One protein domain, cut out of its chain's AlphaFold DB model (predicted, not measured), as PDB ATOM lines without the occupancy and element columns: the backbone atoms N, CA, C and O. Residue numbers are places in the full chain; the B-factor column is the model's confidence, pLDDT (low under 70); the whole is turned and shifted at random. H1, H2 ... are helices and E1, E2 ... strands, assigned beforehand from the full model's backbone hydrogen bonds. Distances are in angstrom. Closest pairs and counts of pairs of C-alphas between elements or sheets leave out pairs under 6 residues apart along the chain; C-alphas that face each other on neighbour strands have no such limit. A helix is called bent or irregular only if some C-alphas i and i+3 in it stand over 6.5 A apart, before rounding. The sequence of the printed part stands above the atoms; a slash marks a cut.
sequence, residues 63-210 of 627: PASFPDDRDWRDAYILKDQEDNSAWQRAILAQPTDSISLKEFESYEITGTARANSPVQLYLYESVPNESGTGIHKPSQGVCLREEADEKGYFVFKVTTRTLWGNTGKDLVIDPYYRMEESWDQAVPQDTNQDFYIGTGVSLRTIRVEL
ATOM      1  N   PRO A  63     232.548 192.275 166.669       90.94
ATOM      2  CA  PRO A  63     231.997 193.267 165.744       90.94
ATOM      3  C   PRO A  63     232.788 193.415 164.440       90.94
ATOM      4  O   PRO A  63     232.190 193.707 163.399       90.94
ATOM      5  N   ALA A  64     234.106 193.178 164.445       88.56
ATOM      6  CA  ALA A  64     234.919 193.247 163.227       88.56
ATOM      7  C   ALA A  64     234.517 192.214 162.166       88.56
ATOM      8  O   ALA A  64     234.678 192.459 160.970       88.56
ATOM      9  N   SER A  65     233.962 191.074 162.581       85.50
ATOM     10  CA  SER A  65     233.496 190.036 161.657       85.50
ATOM     11  C   SER A  65     232.167 190.354 160.974       85.50
ATOM     12  O   SER A  65     231.824 189.723 159.968       85.50
ATOM     13  N   PHE A  66     231.412 191.313 161.515       88.62
ATOM     14  CA  PHE A  66     230.067 191.624 161.061       88.62
ATOM     15  C   PHE A  66     230.077 192.752 160.015       88.62
ATOM     16  O   PHE A  66     230.700 193.792 160.259       88.62
ATOM     17  N   PRO A  67     229.396 192.587 158.863       87.38
ATOM     18  CA  PRO A  67     229.338 193.613 157.822       87.38
ATOM     19  C   PRO A  67     228.682 194.918 158.298       87.38
ATOM     20  O   PRO A  67     227.633 194.882 158.938       87.38
ATOM     21  N   ASP A  68     229.261 196.066 157.933       84.06
ATOM     22  CA  ASP A  68     228.762 197.397 158.328       84.06
ATOM     23  C   ASP A  68     227.397 197.750 157.711       84.06
ATOM     24  O   ASP A  68     226.670 198.587 158.241       84.06
ATOM     25  N   ASP A  69     227.041 197.110 156.593       82.75
ATOM     26  CA  ASP A  69     225.784 197.314 155.867       82.75
ATOM     27  C   ASP A  69     224.623 196.461 156.404       82.75
ATOM     28  O   ASP A  69     223.496 196.566 155.911       82.75
ATOM     29  N   ARG A  70     224.878 195.613 157.408       84.75
ATOM     30  CA  ARG A  70     223.862 194.756 158.023       84.75
ATOM     31  C   ARG A  70     223.369 195.311 159.345       84.75
ATOM     32  O   ARG A  70     224.075 195.987 160.084       84.75
ATOM     33  N   ASP A  71     222.123 194.980 159.642       88.94
ATOM     34  CA  ASP A  71     221.498 195.323 160.906       88.94
ATOM     35  C   ASP A  71     222.047 194.442 162.027       88.94
ATOM     36  O   ASP A  71     221.966 193.215 161.956       88.94
ATOM     37  N   TRP A  72     222.568 195.059 163.085       91.31
ATOM     38  CA  TRP A  72     223.104 194.328 164.230       91.31
ATOM     39  C   TRP A  72     222.055 193.450 164.933       91.31
ATOM     40  O   TRP A  72     222.383 192.445 165.568       91.31
ATOM     41  N   ARG A  73     220.760 193.746 164.761       88.81
ATOM     42  CA  ARG A  73     219.681 192.867 165.243       88.81
ATOM     43  C   ARG A  73     219.804 191.438 164.700       88.81
ATOM     44  O   ARG A  73     219.453 190.502 165.419       88.81
ATOM     45  N   ASP A  74     220.387 191.276 163.512       87.38
ATOM     46  CA  ASP A  74     220.587 189.990 162.839       87.38
ATOM     47  C   ASP A  74     221.898 189.271 163.223       87.38
ATOM     48  O   ASP A  74     222.186 188.184 162.714       87.38
ATOM     49  N   ALA A  75     222.702 189.845 164.124       88.94
ATOM     50  CA  ALA A  75     223.946 189.262 164.624       88.94
ATOM     51  C   ALA A  75     223.694 188.139 165.651       88.94
ATOM     52  O   ALA A  75     224.047 188.245 166.811       88.94
ATOM     53  N   TYR A  76     223.058 187.034 165.265       87.19
ATOM     54  CA  TYR A  76     222.779 185.944 166.219       87.19
ATOM     55  C   TYR A  76     224.016 185.107 166.560       87.19
ATOM     56  O   TYR A  76     224.147 184.605 167.677       87.19
ATOM     57  N   ILE A  77     224.897 184.921 165.574       87.25
ATOM     58  CA  ILE A  77     226.122 184.133 165.687       87.25
ATOM     59  C   ILE A  77     227.237 184.895 164.988       87.25
ATOM     60  O   ILE A  77     227.099 185.292 163.829       87.25
ATOM     61  N   LEU A  78     228.337 185.081 165.704       88.44
ATOM     62  CA  LEU A  78     229.503 185.829 165.271       88.44
ATOM     63  C   LEU A  78     230.726 184.924 165.264       88.44
ATOM     64  O   LEU A  78     230.819 183.946 166.009       88.44
ATOM     65  N   LYS A  79     231.659 185.256 164.382       88.94
ATOM     66  CA  LYS A  79     232.916 184.540 164.241       88.94
ATOM     67  C   LYS A  79     234.032 185.449 164.721       88.94
ATOM     68  O   LYS A  79     234.177 186.535 164.174       88.94
ATOM     69  N   ASP A  80     234.843 185.005 165.668       89.19
ATOM     70  CA  ASP A  80     236.039 185.769 166.011       89.19
ATOM     71  C   ASP A  80     237.044 185.746 164.845       89.19
ATOM     72  O   ASP A  80     237.275 184.708 164.215       89.19
ATOM     73  N   GLN A  81     237.618 186.906 164.526       85.62
ATOM     74  CA  GLN A  81     238.599 187.041 163.447       85.62
ATOM     75  C   GLN A  81     239.982 186.529 163.862       85.62
ATOM     76  O   GLN A  81     240.748 186.108 162.993       85.62
ATOM     77  N   GLU A  82     240.299 186.550 165.158       85.75
ATOM     78  CA  GLU A  82     241.628 186.185 165.647       85.75
ATOM     79  C   GLU A  82     241.783 184.675 165.834       85.75
ATOM     80  O   GLU A  82     242.681 184.071 165.240       85.75
ATOM     81  N   ASP A  83     240.901 184.043 166.614       86.31
ATOM     82  CA  ASP A  83     241.016 182.616 166.945       86.31
ATOM     83  C   ASP A  83     240.052 181.702 166.162       86.31
ATOM     84  O   ASP A  83     240.059 180.482 166.340       86.31
ATOM     85  N   ASN A  84     239.264 182.268 165.236       86.81
ATOM     86  CA  ASN A  84     238.210 181.585 164.480       86.81
ATOM     87  C   ASN A  84     237.111 180.956 165.355       86.81
ATOM     88  O   ASN A  84     236.381 180.113 164.843       86.81
ATOM     89  N   SER A  85     236.950 181.295 166.630       88.44
ATOM     90  CA  SER A  85     235.886 180.724 167.464       88.44
ATOM     91  C   SER A  85     234.486 181.182 167.053       88.44
ATOM     92  O   SER A  85     234.295 182.226 166.425       88.44
ATOM     93  N   ALA A  86     233.486 180.363 167.389       87.69
ATOM     94  CA  ALA A  86     232.078 180.672 167.166       87.69
ATOM     95  C   ALA A  86     231.444 181.197 168.458       87.69
ATOM     96  O   ALA A  86     231.569 180.565 169.508       87.69
ATOM     97  N   TRP A  87     230.740 182.321 168.361       90.81
ATOM     98  CA  TRP A  87     230.062 182.984 169.471       90.81
ATOM     99  C   TRP A  87     228.584 183.146 169.160       90.81
ATOM    100  O   TRP A  87     228.224 183.509 168.044       90.81
ATOM    101  N   GLN A  88     227.725 182.901 170.141       89.56
ATOM    102  CA  GLN A  88     226.276 182.999 169.999       89.56
ATOM    103  C   GLN A  88     225.708 184.010 170.988       89.56
ATOM    104  O   GLN A  88     226.158 184.078 172.130       89.56
ATOM    105  N   ARG A  89     224.690 184.765 170.563       90.88
ATOM    106  CA  ARG A  89     223.948 185.680 171.435       90.88
ATOM    107  C   ARG A  89     223.355 184.922 172.630       90.88
ATOM    108  O   ARG A  89     222.633 183.936 172.460       90.88
ATOM    109  N   ALA A  90     223.664 185.379 173.840       90.62
ATOM    110  CA  ALA A  90     223.168 184.813 175.087       90.62
ATOM    111  C   ALA A  90     221.747 185.310 175.400       90.62
ATOM    112  O   ALA A  90     221.306 186.349 174.913       90.62
ATOM    113  N   ILE A  91     221.020 184.577 176.245       89.06
ATOM    114  CA  ILE A  91     219.656 184.952 176.635       89.06
ATOM    115  C   ILE A  91     219.725 185.869 177.852       89.06
ATOM    116  O   ILE A  91     220.239 185.471 178.894       89.06
ATOM    117  N   LEU A  92     219.156 187.069 177.756       89.44
ATOM    118  CA  LEU A  92     218.994 187.966 178.901       89.44
ATOM    119  C   LEU A  92     217.764 187.582 179.731       89.44
ATOM    120  O   LEU A  92     216.677 187.376 179.188       89.44
ATOM    121  N   ALA A  93     217.928 187.539 181.052       83.88
ATOM    122  CA  ALA A  93     216.857 187.264 182.010       83.88
ATOM    123  C   ALA A  93     216.174 188.546 182.533       83.88
ATOM    124  O   ALA A  93     215.336 188.474 183.432       83.88
ATOM    125  N   GLN A  94     216.520 189.718 181.989       71.19
ATOM    126  CA  GLN A  94     216.004 190.995 182.475       71.19
ATOM    127  C   GLN A  94     214.531 191.222 182.093       71.19
ATOM    128  O   GLN A  94     214.183 191.115 180.914       71.19
ATOM    129  N   PRO A  95     213.660 191.542 183.071       58.28
ATOM    130  CA  PRO A  95     212.228 191.691 182.833       58.28
ATOM    131  C   PRO A  95     211.791 193.105 182.417       58.28
ATOM    132  O   PRO A  95     210.636 193.256 182.023       58.28
ATOM    133  N   THR A  96     212.644 194.131 182.534       76.50
ATOM    134  CA  THR A  96     212.249 195.542 182.378       76.50
ATOM    135  C   THR A  96     212.785 196.181 181.096       76.50
ATOM    136  O   THR A  96     213.927 195.953 180.708       76.50
ATOM    137  N   ASP A  97     211.956 197.021 180.467       84.44
ATOM    138  CA  ASP A  97     212.315 197.818 179.280       84.44
ATOM    139  C   ASP A  97     213.015 199.143 179.648       84.44
ATOM    140  O   ASP A  97     213.459 199.885 178.773       84.44
ATOM    141  N   SER A  98     213.137 199.448 180.944       85.31
ATOM    142  CA  SER A  98     213.901 200.585 181.449       85.31
ATOM    143  C   SER A  98     214.718 200.244 182.695       85.31
ATOM    144  O   SER A  98     214.433 199.276 183.412       85.31
ATOM    145  N   ILE A  99     215.762 201.042 182.928       82.00
ATOM    146  CA  ILE A  99     216.552 201.067 184.160       82.00
ATOM    147  C   ILE A  99     216.346 202.424 184.809       82.00
ATOM    148  O   ILE A  99     216.676 203.441 184.211       82.00
ATOM    149  N   SER A 100     215.887 202.431 186.057       79.88
ATOM    150  CA  SER A 100     215.903 203.625 186.897       79.88
ATOM    151  C   SER A 100     217.263 203.750 187.587       79.88
ATOM    152  O   SER A 100     217.567 202.945 188.469       79.88
ATOM    153  N   LEU A 101     218.070 204.749 187.231       71.44
ATOM    154  CA  LEU A 101     219.377 204.973 187.858       71.44
ATOM    155  C   LEU A 101     219.232 205.635 189.231       71.44
ATOM    156  O   LEU A 101     218.731 206.749 189.341       71.44
ATOM    157  N   LYS A 102     219.726 204.974 190.275       66.44
ATOM    158  CA  LYS A 102     219.946 205.587 191.589       66.44
ATOM    159  C   LYS A 102     221.432 205.792 191.818       66.44
ATOM    160  O   LYS A 102     222.234 204.937 191.438       66.44
ATOM    161  N   GLU A 103     221.783 206.925 192.420       55.09
ATOM    162  CA  GLU A 103     223.182 207.286 192.628       55.09
ATOM    163  C   GLU A 103     223.929 206.228 193.448       55.09
ATOM    164  O   GLU A 103     223.402 205.719 194.433       55.09
ATOM    165  N   PHE A 104     225.128 205.849 192.995       53.34
ATOM    166  CA  PHE A 104     226.002 204.842 193.616       53.34
ATOM    167  C   PHE A 104     225.456 203.406 193.720       53.34
ATOM    168  O   PHE A 104     226.098 202.549 194.331       53.34
ATOM    169  N   GLU A 105     224.329 203.085 193.081       73.06
ATOM    170  CA  GLU A 105     223.836 201.706 193.034       73.06
ATOM    171  C   GLU A 105     224.527 200.877 191.936       73.06
ATOM    172  O   GLU A 105     225.093 201.391 190.967       73.06
ATOM    173  N   SER A 106     224.500 199.554 192.085       75.56
ATOM    174  CA  SER A 106     224.933 198.614 191.045       75.56
ATOM    175  C   SER A 106     223.708 198.066 190.327       75.56
ATOM    176  O   SER A 106     222.762 197.628 190.979       75.56
ATOM    177  N   TYR A 107     223.738 198.035 189.001       83.38
ATOM    178  CA  TYR A 107     222.734 197.356 188.194       83.38
ATOM    179  C   TYR A 107     223.257 195.987 187.747       83.38
ATOM    180  O   TYR A 107     224.357 195.881 187.203       83.38
ATOM    181  N   GLU A 108     222.478 194.930 187.983       89.94
ATOM    182  CA  GLU A 108     222.861 193.565 187.615       89.94
ATOM    183  C   GLU A 108     222.240 193.153 186.274       89.94
ATOM    184  O   GLU A 108     221.021 193.017 186.133       89.94
ATOM    185  N   ILE A 109     223.097 192.897 185.285       89.62
ATOM    186  CA  ILE A 109     222.713 192.309 184.001       89.62
ATOM    187  C   ILE A 109     222.911 190.807 184.075       89.62
ATOM    188  O   ILE A 109     224.030 190.314 184.169       89.62
ATOM    189  N   THR A 110     221.801 190.076 184.044       93.12
ATOM    190  CA  THR A 110     221.789 188.631 184.258       93.12
ATOM    191  C   THR A 110     221.225 187.902 183.051       93.12
ATOM    192  O   THR A 110     220.383 188.426 182.311       93.12
ATOM    193  N   GLY A 111     221.681 186.673 182.843       92.50
ATOM    194  CA  GLY A 111     221.237 185.861 181.722       92.50
ATOM    195  C   GLY A 111     221.735 184.426 181.775       92.50
ATOM    196  O   GLY A 111     222.293 183.976 182.776       92.50
ATOM    197  N   THR A 112     221.495 183.702 180.684       91.44
ATOM    198  CA  THR A 112     221.912 182.311 180.511       91.44
ATOM    199  C   THR A 112     222.688 182.104 179.213       91.44
ATOM    200  O   THR A 112     222.303 182.611 178.157       91.44
ATOM    201  N   ALA A 113     223.751 181.313 179.304       91.12
ATOM    202  CA  ALA A 113     224.688 180.918 178.260       91.12
ATOM    203  C   ALA A 113     225.056 179.426 178.418       91.12
ATOM    204  O   ALA A 113     224.522 178.730 179.286       91.12
ATOM    205  N   ARG A 114     225.981 178.906 177.597       88.88
ATOM    206  CA  ARG A 114     226.544 177.557 177.792       88.88
ATOM    207  C   ARG A 114     227.298 177.493 179.129       88.88
ATOM    208  O   ARG A 114     228.039 178.411 179.470       88.88
ATOM    209  N   ALA A 115     227.127 176.406 179.880       90.25
ATOM    210  CA  ALA A 115     227.806 176.218 181.164       90.25
ATOM    211  C   ALA A 115     229.336 176.315 181.033       90.25
ATOM    212  O   ALA A 115     229.912 175.700 180.130       90.25
ATOM    213  N   ASN A 116     229.981 177.038 181.954       92.25
ATOM    214  CA  ASN A 116     231.431 177.287 181.977       92.25
ATOM    215  C   ASN A 116     231.981 177.943 180.693       92.25
ATOM    216  O   ASN A 116     233.134 177.709 180.328       92.25
ATOM    217  N   SER A 117     231.160 178.709 179.964       91.56
ATOM    218  CA  SER A 117     231.604 179.442 178.773       91.56
ATOM    219  C   SER A 117     231.894 180.912 179.098       91.56
ATOM    220  O   SER A 117     231.189 181.506 179.919       91.56
ATOM    221  N   PRO A 118     232.912 181.524 178.464       93.75
ATOM    222  CA  PRO A 118     233.119 182.960 178.567       93.75
ATOM    223  C   PRO A 118     231.974 183.706 177.874       93.75
ATOM    224  O   PRO A 118     231.537 183.313 176.788       93.75
ATOM    225  N   VAL A 119     231.538 184.801 178.490       93.19
ATOM    226  CA  VAL A 119     230.487 185.701 178.012       93.19
ATOM    227  C   VAL A 119     231.071 187.103 177.839       93.19
ATOM    228  O   VAL A 119     231.727 187.619 178.742       93.19
ATOM    229  N   GLN A 120     230.830 187.722 176.688       93.44
ATOM    230  CA  GLN A 120     231.141 189.121 176.399       93.44
ATOM    231  C   GLN A 120     229.846 189.918 176.282       93.44
ATOM    232  O   GLN A 120     228.972 189.554 175.503       93.44
ATOM    233  N   LEU A 121     229.718 190.999 177.042       91.44
ATOM    234  CA  LEU A 121     228.572 191.898 177.024       91.44
ATOM    235  C   LEU A 121     228.936 193.206 176.326       91.44
ATOM    236  O   LEU A 121     229.794 193.944 176.807       91.44
ATOM    237  N   TYR A 122     228.230 193.521 175.241       90.81
ATOM    238  CA  TYR A 122     228.251 194.845 174.626       90.81
ATOM    239  C   TYR A 122     227.117 195.689 175.198       90.81
ATOM    240  O   TYR A 122     225.963 195.255 175.236       90.81
ATOM    241  N   LEU A 123     227.450 196.901 175.629       87.19
ATOM    242  CA  LEU A 123     226.489 197.874 176.127       87.19
ATOM    243  C   LEU A 123     226.819 199.230 175.483       87.19
ATOM    244  O   LEU A 123     227.937 199.717 175.606       87.19
ATOM    245  N   TYR A 124     225.897 199.790 174.699       87.50
ATOM    246  CA  TYR A 124     226.173 200.978 173.876       87.50
ATOM    247  C   TYR A 124     224.893 201.716 173.464       87.50
ATOM    248  O   TYR A 124     223.803 201.150 173.506       87.50
ATOM    249  N   GLU A 125     225.011 202.985 173.071       85.12
ATOM    250  CA  GLU A 125     223.873 203.793 172.615       85.12
ATOM    251  C   GLU A 125     223.251 203.216 171.332       85.12
ATOM    252  O   GLU A 125     223.943 202.915 170.357       85.12
ATOM    253  N   SER A 126     221.923 203.092 171.315       85.44
ATOM    254  CA  SER A 126     221.173 202.649 170.143       85.44
ATOM    255  C   SER A 126     221.144 203.742 169.073       85.44
ATOM    256  O   SER A 126     220.228 204.564 169.030       85.44
ATOM    257  N   VAL A 127     222.118 203.723 168.164       82.44
ATOM    258  CA  VAL A 127     222.162 204.630 167.009       82.44
ATOM    259  C   VAL A 127     221.509 203.964 165.787       82.44
ATOM    260  O   VAL A 127     221.957 202.885 165.372       82.44
ATOM    261  N   PRO A 128     220.474 204.580 165.179       81.56
ATOM    262  CA  PRO A 128     219.904 204.097 163.928       81.56
ATOM    263  C   PRO A 128     220.953 204.073 162.813       81.56
ATOM    264  O   PRO A 128     221.719 205.024 162.663       81.56
ATOM    265  N   ASN A 129     220.963 203.016 162.002       76.38
ATOM    266  CA  ASN A 129     221.830 202.944 160.828       76.38
ATOM    267  C   ASN A 129     221.410 203.922 159.716       76.38
ATOM    268  O   ASN A 129     220.343 204.529 159.788       76.38
ATOM    269  N   GLU A 130     222.209 204.054 158.648       74.25
ATOM    270  CA  GLU A 130     221.938 204.984 157.530       74.25
ATOM    271  C   GLU A 130     220.549 204.802 156.884       74.25
ATOM    272  O   GLU A 130     219.999 205.735 156.299       74.25
ATOM    273  N   SER A 131     219.951 203.612 157.009       69.25
ATOM    274  CA  SER A 131     218.594 203.330 156.524       69.25
ATOM    275  C   SER A 131     217.479 203.860 157.440       69.25
ATOM    276  O   SER A 131     216.305 203.791 157.081       69.25
ATOM    277  N   GLY A 132     217.825 204.342 158.638       70.19
ATOM    278  CA  GLY A 132     216.909 204.821 159.675       70.19
ATOM    279  C   GLY A 132     216.083 203.727 160.355       70.19
ATOM    280  O   GLY A 132     215.228 204.042 161.176       70.19
ATOM    281  N   THR A 133     216.298 202.452 160.008       74.50
ATOM    282  CA  THR A 133     215.454 201.341 160.479       74.50
ATOM    283  C   THR A 133     216.198 200.247 161.232       74.50
ATOM    284  O   THR A 133     215.534 199.497 161.945       74.50
ATOM    285  N   GLY A 134     217.524 200.140 161.097       79.69
ATOM    286  CA  GLY A 134     218.352 199.142 161.788       79.69
ATOM    287  C   GLY A 134     219.257 199.748 162.856       79.69
ATOM    288  O   GLY A 134     219.294 200.965 163.008       79.69
ATOM    289  N   ILE A 135     219.980 198.903 163.590       86.00
ATOM    290  CA  ILE A 135     220.890 199.321 164.669       86.00
ATOM    291  C   ILE A 135     222.338 199.111 164.220       86.00
ATOM    292  O   ILE A 135     222.665 198.076 163.633       86.00
ATOM    293  N   HIS A 136     223.202 200.095 164.480       87.44
ATOM    294  CA  HIS A 136     224.638 199.962 164.237       87.44
ATOM    295  C   HIS A 136     225.288 198.934 165.176       87.44
ATOM    296  O   HIS A 136     224.877 198.757 166.326       87.44
ATOM    297  N   LYS A 137     226.333 198.264 164.683       88.38
ATOM    298  CA  LYS A 137     227.189 197.408 165.510       88.38
ATOM    299  C   LYS A 137     227.981 198.247 166.529       88.38
ATOM    300  O   LYS A 137     228.271 199.409 166.233       88.38
ATOM    301  N   PRO A 138     228.353 197.688 167.695       88.19
ATOM    302  CA  PRO A 138     229.181 198.398 168.666       88.19
ATOM    303  C   PRO A 138     230.569 198.727 168.093       88.19
ATOM    304  O   PRO A 138     231.078 198.031 167.209       88.19
ATOM    305  N   SER A 139     231.192 199.791 168.606       79.25
ATOM    306  CA  SER A 139     232.580 200.136 168.284       79.25
ATOM    307  C   SER A 139     233.549 199.071 168.803       79.25
ATOM    308  O   SER A 139     233.294 198.427 169.821       79.25
ATOM    309  N   GLN A 140     234.682 198.904 168.117       70.44
ATOM    310  CA  GLN A 140     235.728 197.968 168.538       70.44
ATOM    311  C   GLN A 140     236.221 198.286 169.960       70.44
ATOM    312  O   GLN A 140     236.441 199.449 170.294       70.44
ATOM    313  N   GLY A 141     236.416 197.242 170.773       59.41
ATOM    314  CA  GLY A 141     237.098 197.328 172.072       59.41
ATOM    315  C   GLY A 141     236.246 197.703 173.290       59.41
ATOM    316  O   GLY A 141     236.808 197.856 174.367       59.41
ATOM    317  N   VAL A 142     234.920 197.829 173.161       67.81
ATOM    318  CA  VAL A 142     234.036 198.221 174.275       67.81
ATOM    319  C   VAL A 142     233.116 197.059 174.665       67.81
ATOM    320  O   VAL A 142     232.034 196.894 174.101       67.81
ATOM    321  N   CYS A 143     233.543 196.223 175.612       85.62
ATOM    322  CA  CYS A 143     232.721 195.146 176.172       85.62
ATOM    323  C   CYS A 143     233.112 194.818 177.619       85.62
ATOM    324  O   CYS A 143     234.224 195.097 178.064       85.62
ATOM    325  N   LEU A 144     232.195 194.186 178.348       87.81
ATOM    326  CA  LEU A 144     232.449 193.577 179.654       87.81
ATOM    327  C   LEU A 144     232.602 192.065 179.487       87.81
ATOM    328  O   LEU A 144     231.978 191.476 178.605       87.81
ATOM    329  N   ARG A 145     233.389 191.412 180.346       90.00
ATOM    330  CA  ARG A 145     233.602 189.959 180.284       90.00
ATOM    331  C   ARG A 145     233.341 189.284 181.621       90.00
ATOM    332  O   ARG A 145     233.845 189.739 182.637       90.00
ATOM    333  N   GLU A 146     232.627 188.166 181.571       91.94
ATOM    334  CA  GLU A 146     232.373 187.271 182.704       91.94
ATOM    335  C   GLU A 146     232.402 185.806 182.242       91.94
ATOM    336  O   GLU A 146     232.418 185.521 181.041       91.94
ATOM    337  N   GLU A 147     232.409 184.861 183.181       93.69
ATOM    338  CA  GLU A 147     232.198 183.437 182.890       93.69
ATOM    339  C   GLU A 147     230.821 182.985 183.380       93.69
ATOM    340  O   GLU A 147     230.400 183.297 184.494       93.69
ATOM    341  N   ALA A 148     230.113 182.224 182.542       94.00
ATOM    342  CA  ALA A 148     228.882 181.567 182.952       94.00
ATOM    343  C   ALA A 148     229.192 180.398 183.898       94.00
ATOM    344  O   ALA A 148     230.129 179.635 183.665       94.00
ATOM    345  N   ASP A 149     228.382 180.221 184.938       94.56
ATOM    346  CA  ASP A 149     228.584 179.179 185.943       94.56
ATOM    347  C   ASP A 149     228.326 177.752 185.404       94.56
ATOM    348  O   ASP A 149     228.014 177.526 184.230       94.56
ATOM    349  N   GLU A 150     228.424 176.751 186.284       94.38
ATOM    350  CA  GLU A 150     228.179 175.339 185.956       94.38
ATOM    351  C   GLU A 150     226.752 175.045 185.444       94.38
ATOM    352  O   GLU A 150     226.512 173.990 184.851       94.38
ATOM    353  N   LYS A 151     225.803 175.963 185.657       91.62
ATOM    354  CA  LYS A 151     224.417 175.898 185.173       91.62
ATOM    355  C   LYS A 151     224.179 176.809 183.969       91.62
ATOM    356  O   LYS A 151     223.066 176.824 183.451       91.62
ATOM    357  N   GLY A 152     225.201 177.535 183.517       90.75
ATOM    358  CA  GLY A 152     225.110 178.485 182.417       90.75
ATOM    359  C   GLY A 152     224.602 179.866 182.818       90.75
ATOM    360  O   GLY A 152     224.287 180.654 181.937       90.75
ATOM    361  N   TYR A 153     224.491 180.187 184.104       94.38
ATOM    362  CA  TYR A 153     224.049 181.502 184.566       94.38
ATOM    363  C   TYR A 153     225.218 182.492 184.630       94.38
ATOM    364  O   TYR A 153     226.300 182.135 185.087       94.38
ATOM    365  N   PHE A 154     225.002 183.736 184.199       94.50
ATOM    366  CA  PHE A 154     225.999 184.810 184.296       94.50
ATOM    367  C   PHE A 154     225.399 186.084 184.902       94.50
ATOM    368  O   PHE A 154     224.196 186.340 184.776       94.50
ATOM    369  N   VAL A 155     226.258 186.895 185.529       94.12
ATOM    370  CA  VAL A 155     225.911 188.187 186.144       94.12
ATOM    371  C   VAL A 155     227.001 189.207 185.841       94.12
ATOM    372  O   VAL A 155     228.128 189.044 186.291       94.12
ATOM    373  N   PHE A 156     226.648 190.288 185.154       91.19
ATOM    374  CA  PHE A 156     227.476 191.483 185.036       91.19
ATOM    375  C   PHE A 156     227.001 192.526 186.039       91.19
ATOM    376  O   PHE A 156     225.824 192.893 186.049       91.19
ATOM    377  N   LYS A 157     227.917 193.034 186.863       86.50
ATOM    378  CA  LYS A 157     227.648 194.160 187.761       86.50
ATOM    379  C   LYS A 157     228.109 195.443 187.098       86.50
ATOM    380  O   LYS A 157     229.306 195.683 186.972       86.50
ATOM    381  N   VAL A 158     227.149 196.254 186.677       82.44
ATOM    382  CA  VAL A 158     227.398 197.539 186.033       82.44
ATOM    383  C   VAL A 158     227.109 198.633 187.045       82.44
ATOM    384  O   VAL A 158     225.970 198.807 187.480       82.44
ATOM    385  N   THR A 159     228.136 199.368 187.462       71.06
ATOM    386  CA  THR A 159     227.937 200.525 188.338       71.06
ATOM    387  C   THR A 159     227.084 201.542 187.596       71.06
ATOM    388  O   THR A 159     227.409 201.898 186.464       71.06
ATOM    389  N   THR A 160     226.035 202.059 188.232       66.62
ATOM    390  CA  THR A 160     225.184 203.125 187.669       66.62
ATOM    391  C   THR A 160     226.006 204.315 187.153       66.62
ATOM    392  O   THR A 160     225.610 204.917 186.156       66.62
ATOM    393  N   ARG A 161     227.223 204.537 187.705       61.41
ATOM    394  CA  ARG A 161     228.230 205.509 187.213       61.41
ATOM    395  C   ARG A 161     228.432 205.453 185.709       61.41
ATOM    396  O   ARG A 161     228.416 206.470 185.027       61.41
ATOM    397  N   THR A 162     228.562 204.237 185.205       66.38
ATOM    398  CA  THR A 162     228.844 203.953 183.797       66.38
ATOM    399  C   THR A 162     227.637 204.158 182.878       66.38
ATOM    400  O   THR A 162     227.804 204.212 181.662       66.38
ATOM    401  N   LEU A 163     226.433 204.293 183.443       73.56
ATOM    402  CA  LEU A 163     225.179 204.431 182.705       73.56
ATOM    403  C   LEU A 163     224.669 205.881 182.641       73.56
ATOM    404  O   LEU A 163     223.891 206.176 181.737       73.56
ATOM    405  N   TRP A 164     225.117 206.794 183.520       61.38
ATOM    406  CA  TRP A 164     224.589 208.176 183.585       61.38
ATOM    407  C   TRP A 164     224.723 208.971 182.292       61.38
ATOM    408  O   TRP A 164     223.804 209.704 181.937       61.38
ATOM    409  N   GLY A 165     225.813 208.802 181.537       58.31
ATOM    410  CA  GLY A 165     225.973 209.466 180.234       58.31
ATOM    411  C   GLY A 165     224.890 209.097 179.205       58.31
ATOM    412  O   GLY A 165     224.780 209.732 178.155       58.31
ATOM    413  N   ASN A 166     224.078 208.080 179.509       70.50
ATOM    414  CA  ASN A 166     223.007 207.571 178.667       70.50
ATOM    415  C   ASN A 166     221.605 207.876 179.208       70.50
ATOM    416  O   ASN A 166     220.632 207.390 178.639       70.50
ATOM    417  N   THR A 167     221.472 208.682 180.266       69.75
ATOM    418  CA  THR A 167     220.169 209.102 180.800       69.75
ATOM    419  C   THR A 167     219.279 209.694 179.704       69.75
ATOM    420  O   THR A 167     219.694 210.553 178.927       69.75
ATOM    421  N   GLY A 168     218.037 209.211 179.617       70.19
ATOM    422  CA  GLY A 168     217.059 209.598 178.599       70.19
ATOM    423  C   GLY A 168     217.266 208.947 177.227       70.19
ATOM    424  O   GLY A 168     216.425 209.145 176.344       70.19
ATOM    425  N   LYS A 169     218.340 208.168 177.047       77.38
ATOM    426  CA  LYS A 169     218.668 207.452 175.813       77.38
ATOM    427  C   LYS A 169     218.308 205.972 175.902       77.38
ATOM    428  O   LYS A 169     218.128 205.401 176.981       77.38
ATOM    429  N   ASP A 170     218.252 205.361 174.727       85.88
ATOM    430  CA  ASP A 170     218.056 203.933 174.547       85.88
ATOM    431  C   ASP A 170     219.426 203.242 174.452       85.88
ATOM    432  O   ASP A 170     220.232 203.542 173.567       85.88
ATOM    433  N   LEU A 171     219.699 202.316 175.368       88.00
ATOM    434  CA  LEU A 171     220.911 201.505 175.415       88.00
ATOM    435  C   LEU A 171     220.648 200.102 174.875       88.00
ATOM    436  O   LEU A 171     219.690 199.442 175.268       88.00
ATOM    437  N   VAL A 172     221.532 199.619 174.013       90.56
ATOM    438  CA  VAL A 172     221.570 198.227 173.563       90.56
ATOM    439  C   VAL A 172     222.319 197.387 174.595       90.56
ATOM    440  O   VAL A 172     223.440 197.737 174.943       90.56
ATOM    441  N   ILE A 173     221.729 196.275 175.046       91.06
ATOM    442  CA  ILE A 173     222.380 195.236 175.862       91.06
ATOM    443  C   ILE A 173     222.473 193.969 175.013       91.06
ATOM    444  O   ILE A 173     221.448 193.344 174.728       91.06
ATOM    445  N   ASP A 174     223.686 193.564 174.637       92.06
ATOM    446  CA  ASP A 174     223.887 192.404 173.764       92.06
ATOM    447  C   ASP A 174     225.030 191.496 174.248       92.06
ATOM    448  O   ASP A 174     226.203 191.774 173.984       92.06
ATOM    449  N   PRO A 175     224.722 190.423 175.000       93.44
ATOM    450  CA  PRO A 175     225.713 189.443 175.423       93.44
ATOM    451  C   PRO A 175     225.933 188.339 174.379       93.44
ATOM    452  O   PRO A 175     224.979 187.821 173.804       93.44
ATOM    453  N   TYR A 176     227.177 187.889 174.215       92.75
ATOM    454  CA  TYR A 176     227.575 186.731 173.409       92.75
ATOM    455  C   TYR A 176     228.391 185.756 174.245       92.75
ATOM    456  O   TYR A 176     229.254 186.173 175.008       92.75
ATOM    457  N   TYR A 177     228.170 184.457 174.074       92.38
ATOM    458  CA  TYR A 177     228.976 183.415 174.707       92.38
ATOM    459  C   TYR A 177     229.689 182.555 173.670       92.38
ATOM    460  O   TYR A 177     229.175 182.323 172.571       92.38
ATOM    461  N   ARG A 178     230.877 182.059 174.023       90.88
ATOM    462  CA  ARG A 178     231.642 181.175 173.139       90.88
ATOM    463  C   ARG A 178     230.973 179.804 173.068       90.88
ATOM    464  O   ARG A 178     230.796 179.137 174.086       90.88
ATOM    465  N   MET A 179     230.633 179.376 171.858       85.62
ATOM    466  CA  MET A 179     230.094 178.045 171.598       85.62
ATOM    467  C   MET A 179     231.214 177.015 171.531       85.62
ATOM    468  O   MET A 179     231.213 176.078 172.314       85.62
ATOM    469  N   GLU A 180     232.163 177.191 170.614       78.88
ATOM    470  CA  GLU A 180     233.186 176.194 170.278       78.88
ATOM    471  C   GLU A 180     234.584 176.824 170.236       78.88
ATOM    472  O   GLU A 180     234.742 178.050 170.158       78.88
ATOM    473  N   GLU A 181     235.626 175.991 170.278       75.38
ATOM    474  CA  GLU A 181     237.004 176.480 170.184       75.38
ATOM    475  C   GLU A 181     237.313 177.030 168.786       75.38
ATOM    476  O   GLU A 181     238.042 178.011 168.682       75.38
ATOM    477  N   SER A 182     236.705 176.473 167.733       76.06
ATOM    478  CA  SER A 182     236.838 176.951 166.353       76.06
ATOM    479  C   SER A 182     235.557 176.776 165.530       76.06
ATOM    480  O   SER A 182     234.763 175.865 165.751       76.06
ATOM    481  N   TRP A 183     235.376 177.633 164.528       75.88
ATOM    482  CA  TRP A 183     234.203 177.691 163.654       75.88
ATOM    483  C   TRP A 183     233.966 176.386 162.891       75.88
ATOM    484  O   TRP A 183     232.828 175.973 162.689       75.88
ATOM    485  N   ASP A 184     235.043 175.699 162.511       72.94
ATOM    486  CA  ASP A 184     234.972 174.440 161.767       72.94
ATOM    487  C   ASP A 184     234.488 173.262 162.637       72.94
ATOM    488  O   ASP A 184     234.102 172.220 162.104       72.94
ATOM    489  N   GLN A 185     234.477 173.420 163.968       68.81
ATOM    490  CA  GLN A 185     233.906 172.457 164.920       68.81
ATOM    491  C   GLN A 185     232.400 172.649 165.127       68.81
ATOM    492  O   GLN A 185     231.772 171.805 165.762       68.81
ATOM    493  N   ALA A 186     231.797 173.705 164.571       63.44
ATOM    494  CA  ALA A 186     230.354 173.905 164.611       63.44
ATOM    495  C   ALA A 186     229.655 172.871 163.702       63.44
ATOM    496  O   ALA A 186     229.297 173.143 162.554       63.44
ATOM    497  N   VAL A 187     229.491 171.636 164.189       57.09
ATOM    498  CA  VAL A 187     228.827 170.563 163.444       57.09
ATOM    499  C   VAL A 187     227.319 170.844 163.422       57.09
ATOM    500  O   VAL A 187     226.728 171.021 164.489       57.09
ATOM    501  N   PRO A 188     226.642 170.816 162.254       52.62
ATOM    502  CA  PRO A 188     225.202 171.084 162.122       52.62
ATOM    503  C   PRO A 188     224.280 170.293 163.069       52.62
ATOM    504  O   PRO A 188     223.139 170.678 163.286       52.62
ATOM    505  N   GLN A 189     224.728 169.149 163.597       47.12
ATOM    506  CA  GLN A 189     223.915 168.265 164.440       47.12
ATOM    507  C   GLN A 189     223.972 168.609 165.934       47.12
ATOM    508  O   GLN A 189     222.927 168.524 166.572       47.12
ATOM    509  N   ASP A 190     225.120 169.054 166.456       48.97
ATOM    510  CA  ASP A 190     225.239 169.569 167.834       48.97
ATOM    511  C   ASP A 190     224.743 171.019 167.922       48.97
ATOM    512  O   ASP A 190     224.102 171.425 168.885       48.97
ATOM    513  N   THR A 191     224.921 171.772 166.838       49.03
ATOM    514  CA  THR A 191     224.404 173.134 166.711       49.03
ATOM    515  C   THR A 191     222.884 173.188 166.562       49.03
ATOM    516  O   THR A 191     222.302 174.170 166.980       49.03
ATOM    517  N   ASN A 192     222.182 172.169 166.053       44.12
ATOM    518  CA  ASN A 192     220.731 172.252 165.801       44.12
ATOM    519  C   ASN A 192     219.836 172.444 167.050       44.12
ATOM    520  O   ASN A 192     218.678 172.815 166.881       44.12
ATOM    521  N   GLN A 193     220.301 172.207 168.282       47.12
ATOM    522  CA  GLN A 193     219.547 172.620 169.482       47.12
ATOM    523  C   GLN A 193     219.885 174.055 169.908       47.12
ATOM    524  O   GLN A 193     218.969 174.827 170.187       47.12
ATOM    525  N   ASP A 194     221.159 174.447 169.852       46.94
ATOM    526  CA  ASP A 194     221.605 175.789 170.245       46.94
ATOM    527  C   ASP A 194     221.266 176.867 169.189       46.94
ATOM    528  O   ASP A 194     220.798 177.950 169.540       46.94
ATOM    529  N   PHE A 195     221.358 176.565 167.886       48.28
ATOM    530  CA  PHE A 195     221.008 177.464 166.764       48.28
ATOM    531  C   PHE A 195     219.521 177.851 166.757       48.28
ATOM    532  O   PHE A 195     219.166 178.989 166.438       48.28
ATOM    533  N   TYR A 196     218.634 176.904 167.087       47.47
ATOM    534  CA  TYR A 196     217.189 177.160 167.123       47.47
ATOM    535  C   TYR A 196     216.790 178.037 168.311       47.47
ATOM    536  O   TYR A 196     215.831 178.796 168.200       47.47
ATOM    537  N   ILE A 197     217.536 177.978 169.419       50.16
ATOM    538  CA  ILE A 197     217.355 178.905 170.539       50.16
ATOM    539  C   ILE A 197     217.896 180.291 170.150       50.16
ATOM    540  O   ILE A 197     217.197 181.282 170.342       50.16
ATOM    541  N   GLY A 198     219.075 180.362 169.516       49.44
ATOM    542  CA  GLY A 198     219.744 181.615 169.137       49.44
ATOM    543  C   GLY A 198     218.964 182.503 168.166       49.44
ATOM    544  O   GLY A 198     218.912 183.710 168.365       49.44
ATOM    545  N   THR A 199     218.289 181.930 167.165       52.38
ATOM    546  CA  THR A 199     217.497 182.713 166.185       52.38
ATOM    547  C   THR A 199     216.207 183.325 166.751       52.38
ATOM    548  O   THR A 199     215.578 184.145 166.083       52.38
ATOM    549  N   GLY A 200     215.807 182.954 167.973       56.97
ATOM    550  CA  GLY A 200     214.673 183.552 168.684       56.97
ATOM    551  C   GLY A 200     215.063 184.638 169.694       56.97
ATOM    552  O   GLY A 200     214.175 185.291 170.243       56.97
ATOM    553  N   VAL A 201     216.361 184.838 169.962       67.75
ATOM    554  CA  VAL A 201     216.832 185.814 170.956       67.75
ATOM    555  C   VAL A 201     216.960 187.185 170.304       67.75
ATOM    556  O   VAL A 201     217.937 187.499 169.620       67.75
ATOM    557  N   SER A 202     215.940 188.016 170.502       77.25
ATOM    558  CA  SER A 202     215.964 189.401 170.040       77.25
ATOM    559  C   SER A 202     216.968 190.231 170.834       77.25
ATOM    560  O   SER A 202     217.094 190.076 172.050       77.25
ATOM    561  N   LEU A 203     217.636 191.143 170.128       86.06
ATOM    562  CA  LEU A 203     218.419 192.216 170.729       86.06
ATOM    563  C   LEU A 203     217.560 192.972 171.753       86.06
ATOM    564  O   LEU A 203     216.388 193.256 171.485       86.06
ATOM    565  N   ARG A 204     218.137 193.299 172.909       88.00
ATOM    566  CA  ARG A 204     217.457 194.098 173.926       88.00
ATOM    567  C   ARG A 204     217.927 195.537 173.868       88.00
ATOM    568  O   ARG A 204     219.122 195.813 173.882       88.00
ATOM    569  N   THR A 205     216.950 196.429 173.854       87.50
ATOM    570  CA  THR A 205     217.144 197.857 174.045       87.50
ATOM    571  C   THR A 205     216.394 198.249 175.305       87.50
ATOM    572  O   THR A 205     215.249 197.840 175.486       87.50
ATOM    573  N   ILE A 206     217.049 199.002 176.172       88.62
ATOM    574  CA  ILE A 206     216.498 199.484 177.432       88.62
ATOM    575  C   ILE A 206     216.619 200.998 177.493       88.62
ATOM    576  O   ILE A 206     217.620 201.569 177.064       88.62
ATOM    577  N   ARG A 207     215.619 201.661 178.059       85.69
ATOM    578  CA  ARG A 207     215.692 203.098 178.302       85.69
ATOM    579  C   ARG A 207     216.345 203.365 179.648       85.69
ATOM    580  O   ARG A 207     215.947 202.791 180.660       85.69
ATOM    581  N   VAL A 208     217.338 204.243 179.681       79.12
ATOM    582  CA  VAL A 208     217.902 204.711 180.948       79.12
ATOM    583  C   VAL A 208     217.050 205.870 181.439       79.12
ATOM    584  O   VAL A 208     216.942 206.906 180.786       79.12
ATOM    585  N   GLU A 209     216.418 205.686 182.584       76.81
ATOM    586  CA  GLU A 209     215.510 206.644 183.191       76.81
ATOM    587  C   GLU A 209     216.065 207.083 184.542       76.81
ATOM    588  O   GLU A 209     216.728 206.327 185.253       76.81
ATOM    589  N   LEU A 210     215.778 208.324 184.914       60.78
ATOM    590  CA  LEU A 210     215.884 208.723 186.308       60.78
ATOM    591  C   LEU A 210     214.634 208.219 187.039       60.78
ATOM    592  O   LEU A 210     213.559 208.176 186.429       60.78
TER     593      LEU A 210
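AT A GLANCE: This is residues 63 to 210 of the 627 residues of an uncharacterized protein of Candidatus Peregrinibacteria bacterium (UniProt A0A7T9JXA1). A strongly twisted seven-stranded sheet is built round the long strand E8, and the small two-stranded sheet of E4 and E7 covers part of one of its faces, giving a lopsided sandwich, two sheets only partly face to face. H1 grazes the large sheet near the end where E1 and E2 lie, while the long loop of residues 126 to 143 between E5 and E6 reaches well away from the small sheet. The printed part has 148 residues, under half of them in named elements, which follow as E1 to E8, then H1, then E9; the class is mostly strand. The large sheet is branched and mixed, its one parallel pair being E3 and E9, and the small sheet is antiparallel. The whole is compact, with a radius of gyration of the C-alphas of 15.4 A and spans of 46, 40 and 26 A.

HOW THE PARTS SIT: E1, residues 77 to 79, and E2, residues 86 to 89, form an antiparallel hairpin, with N 78 and O 87 2.8 A apart. On the other side of E2 lies E8, residues 170 to 180, antiparallel, with N 88 and O 177 at 2.9 A. E3, residues 98 to 100, is an edge strand and the parallel neighbour of E9, residues 204 to 209, with N 99 and O 207 at 2.9 A. E4, residues 106 to 112, pairs antiparallel with E7, residues 153 to 159, at 159 degrees between directions, with N 109 and O 156 at 2.8 A. Residues 91 to 92 also pair, antiparallel, with residues 111 to 112 of E4. E5, residues 118 to 125, and E6, residues 144 to 147, form the other hairpin, with N 121 and O 144 at 2.8 A. E5 is also the antiparallel neighbour of E8, with N 174 and O 122 at 2.9 A. On E8, E2 and E9 lie on one side and E5 on the other side; the pairing is staggered, with E9 beside residues 170 to 173 and E2 beside residues 175 to 180. E8 and E9 are antiparallel, with N 171 and O 206 at 2.8 A. The two sheets of the sandwich have 33 pairs of C-alphas within 10 A, and their strands stand at 35 degrees. E6 and E7 come closest at the C-alphas of Glu 147 and Phe 154, 6.5 A apart. E4 and E8 are near each other. H1, residues 188 to 198, only grazes the large sheet with its residues 191 to 198; the C-alphas of Arg 89 and Gly 198, the closest of E2 and H1, are 6.3 A apart. H1 has 3 of 7 O i to N i+4 pairs and 3 of 8 O i to N i+3 pairs within hydrogen-bond range.

IN THESE COORDINATES: E1 begins at C-alpha 77, (226.122, 184.133, 165.687). E4 is 19.6 A long, E5 23.6 A and E7 19.8 A. E8, the longest strand, runs 31.9 A from C-alpha 170 at (218.056, 203.933, 174.547). H1 is 13.8 A long and only just irregular: C-alphas 190 and 193 are 6.7 A apart. E9, 15.7 A long, ends at C-alpha 209, (215.510, 206.644, 183.191).

THE WHOLE: The C-alphas of Glu 103 and Gln 189, the two farthest apart, are 48.1 A apart. The printed part has no cut. The link from E5 to E6, 18 residues, is long. Mean pLDDT of the printed part is 79.8; 31 residues are under 70, among them residues 185 to 201, and the mean for H1 is 48.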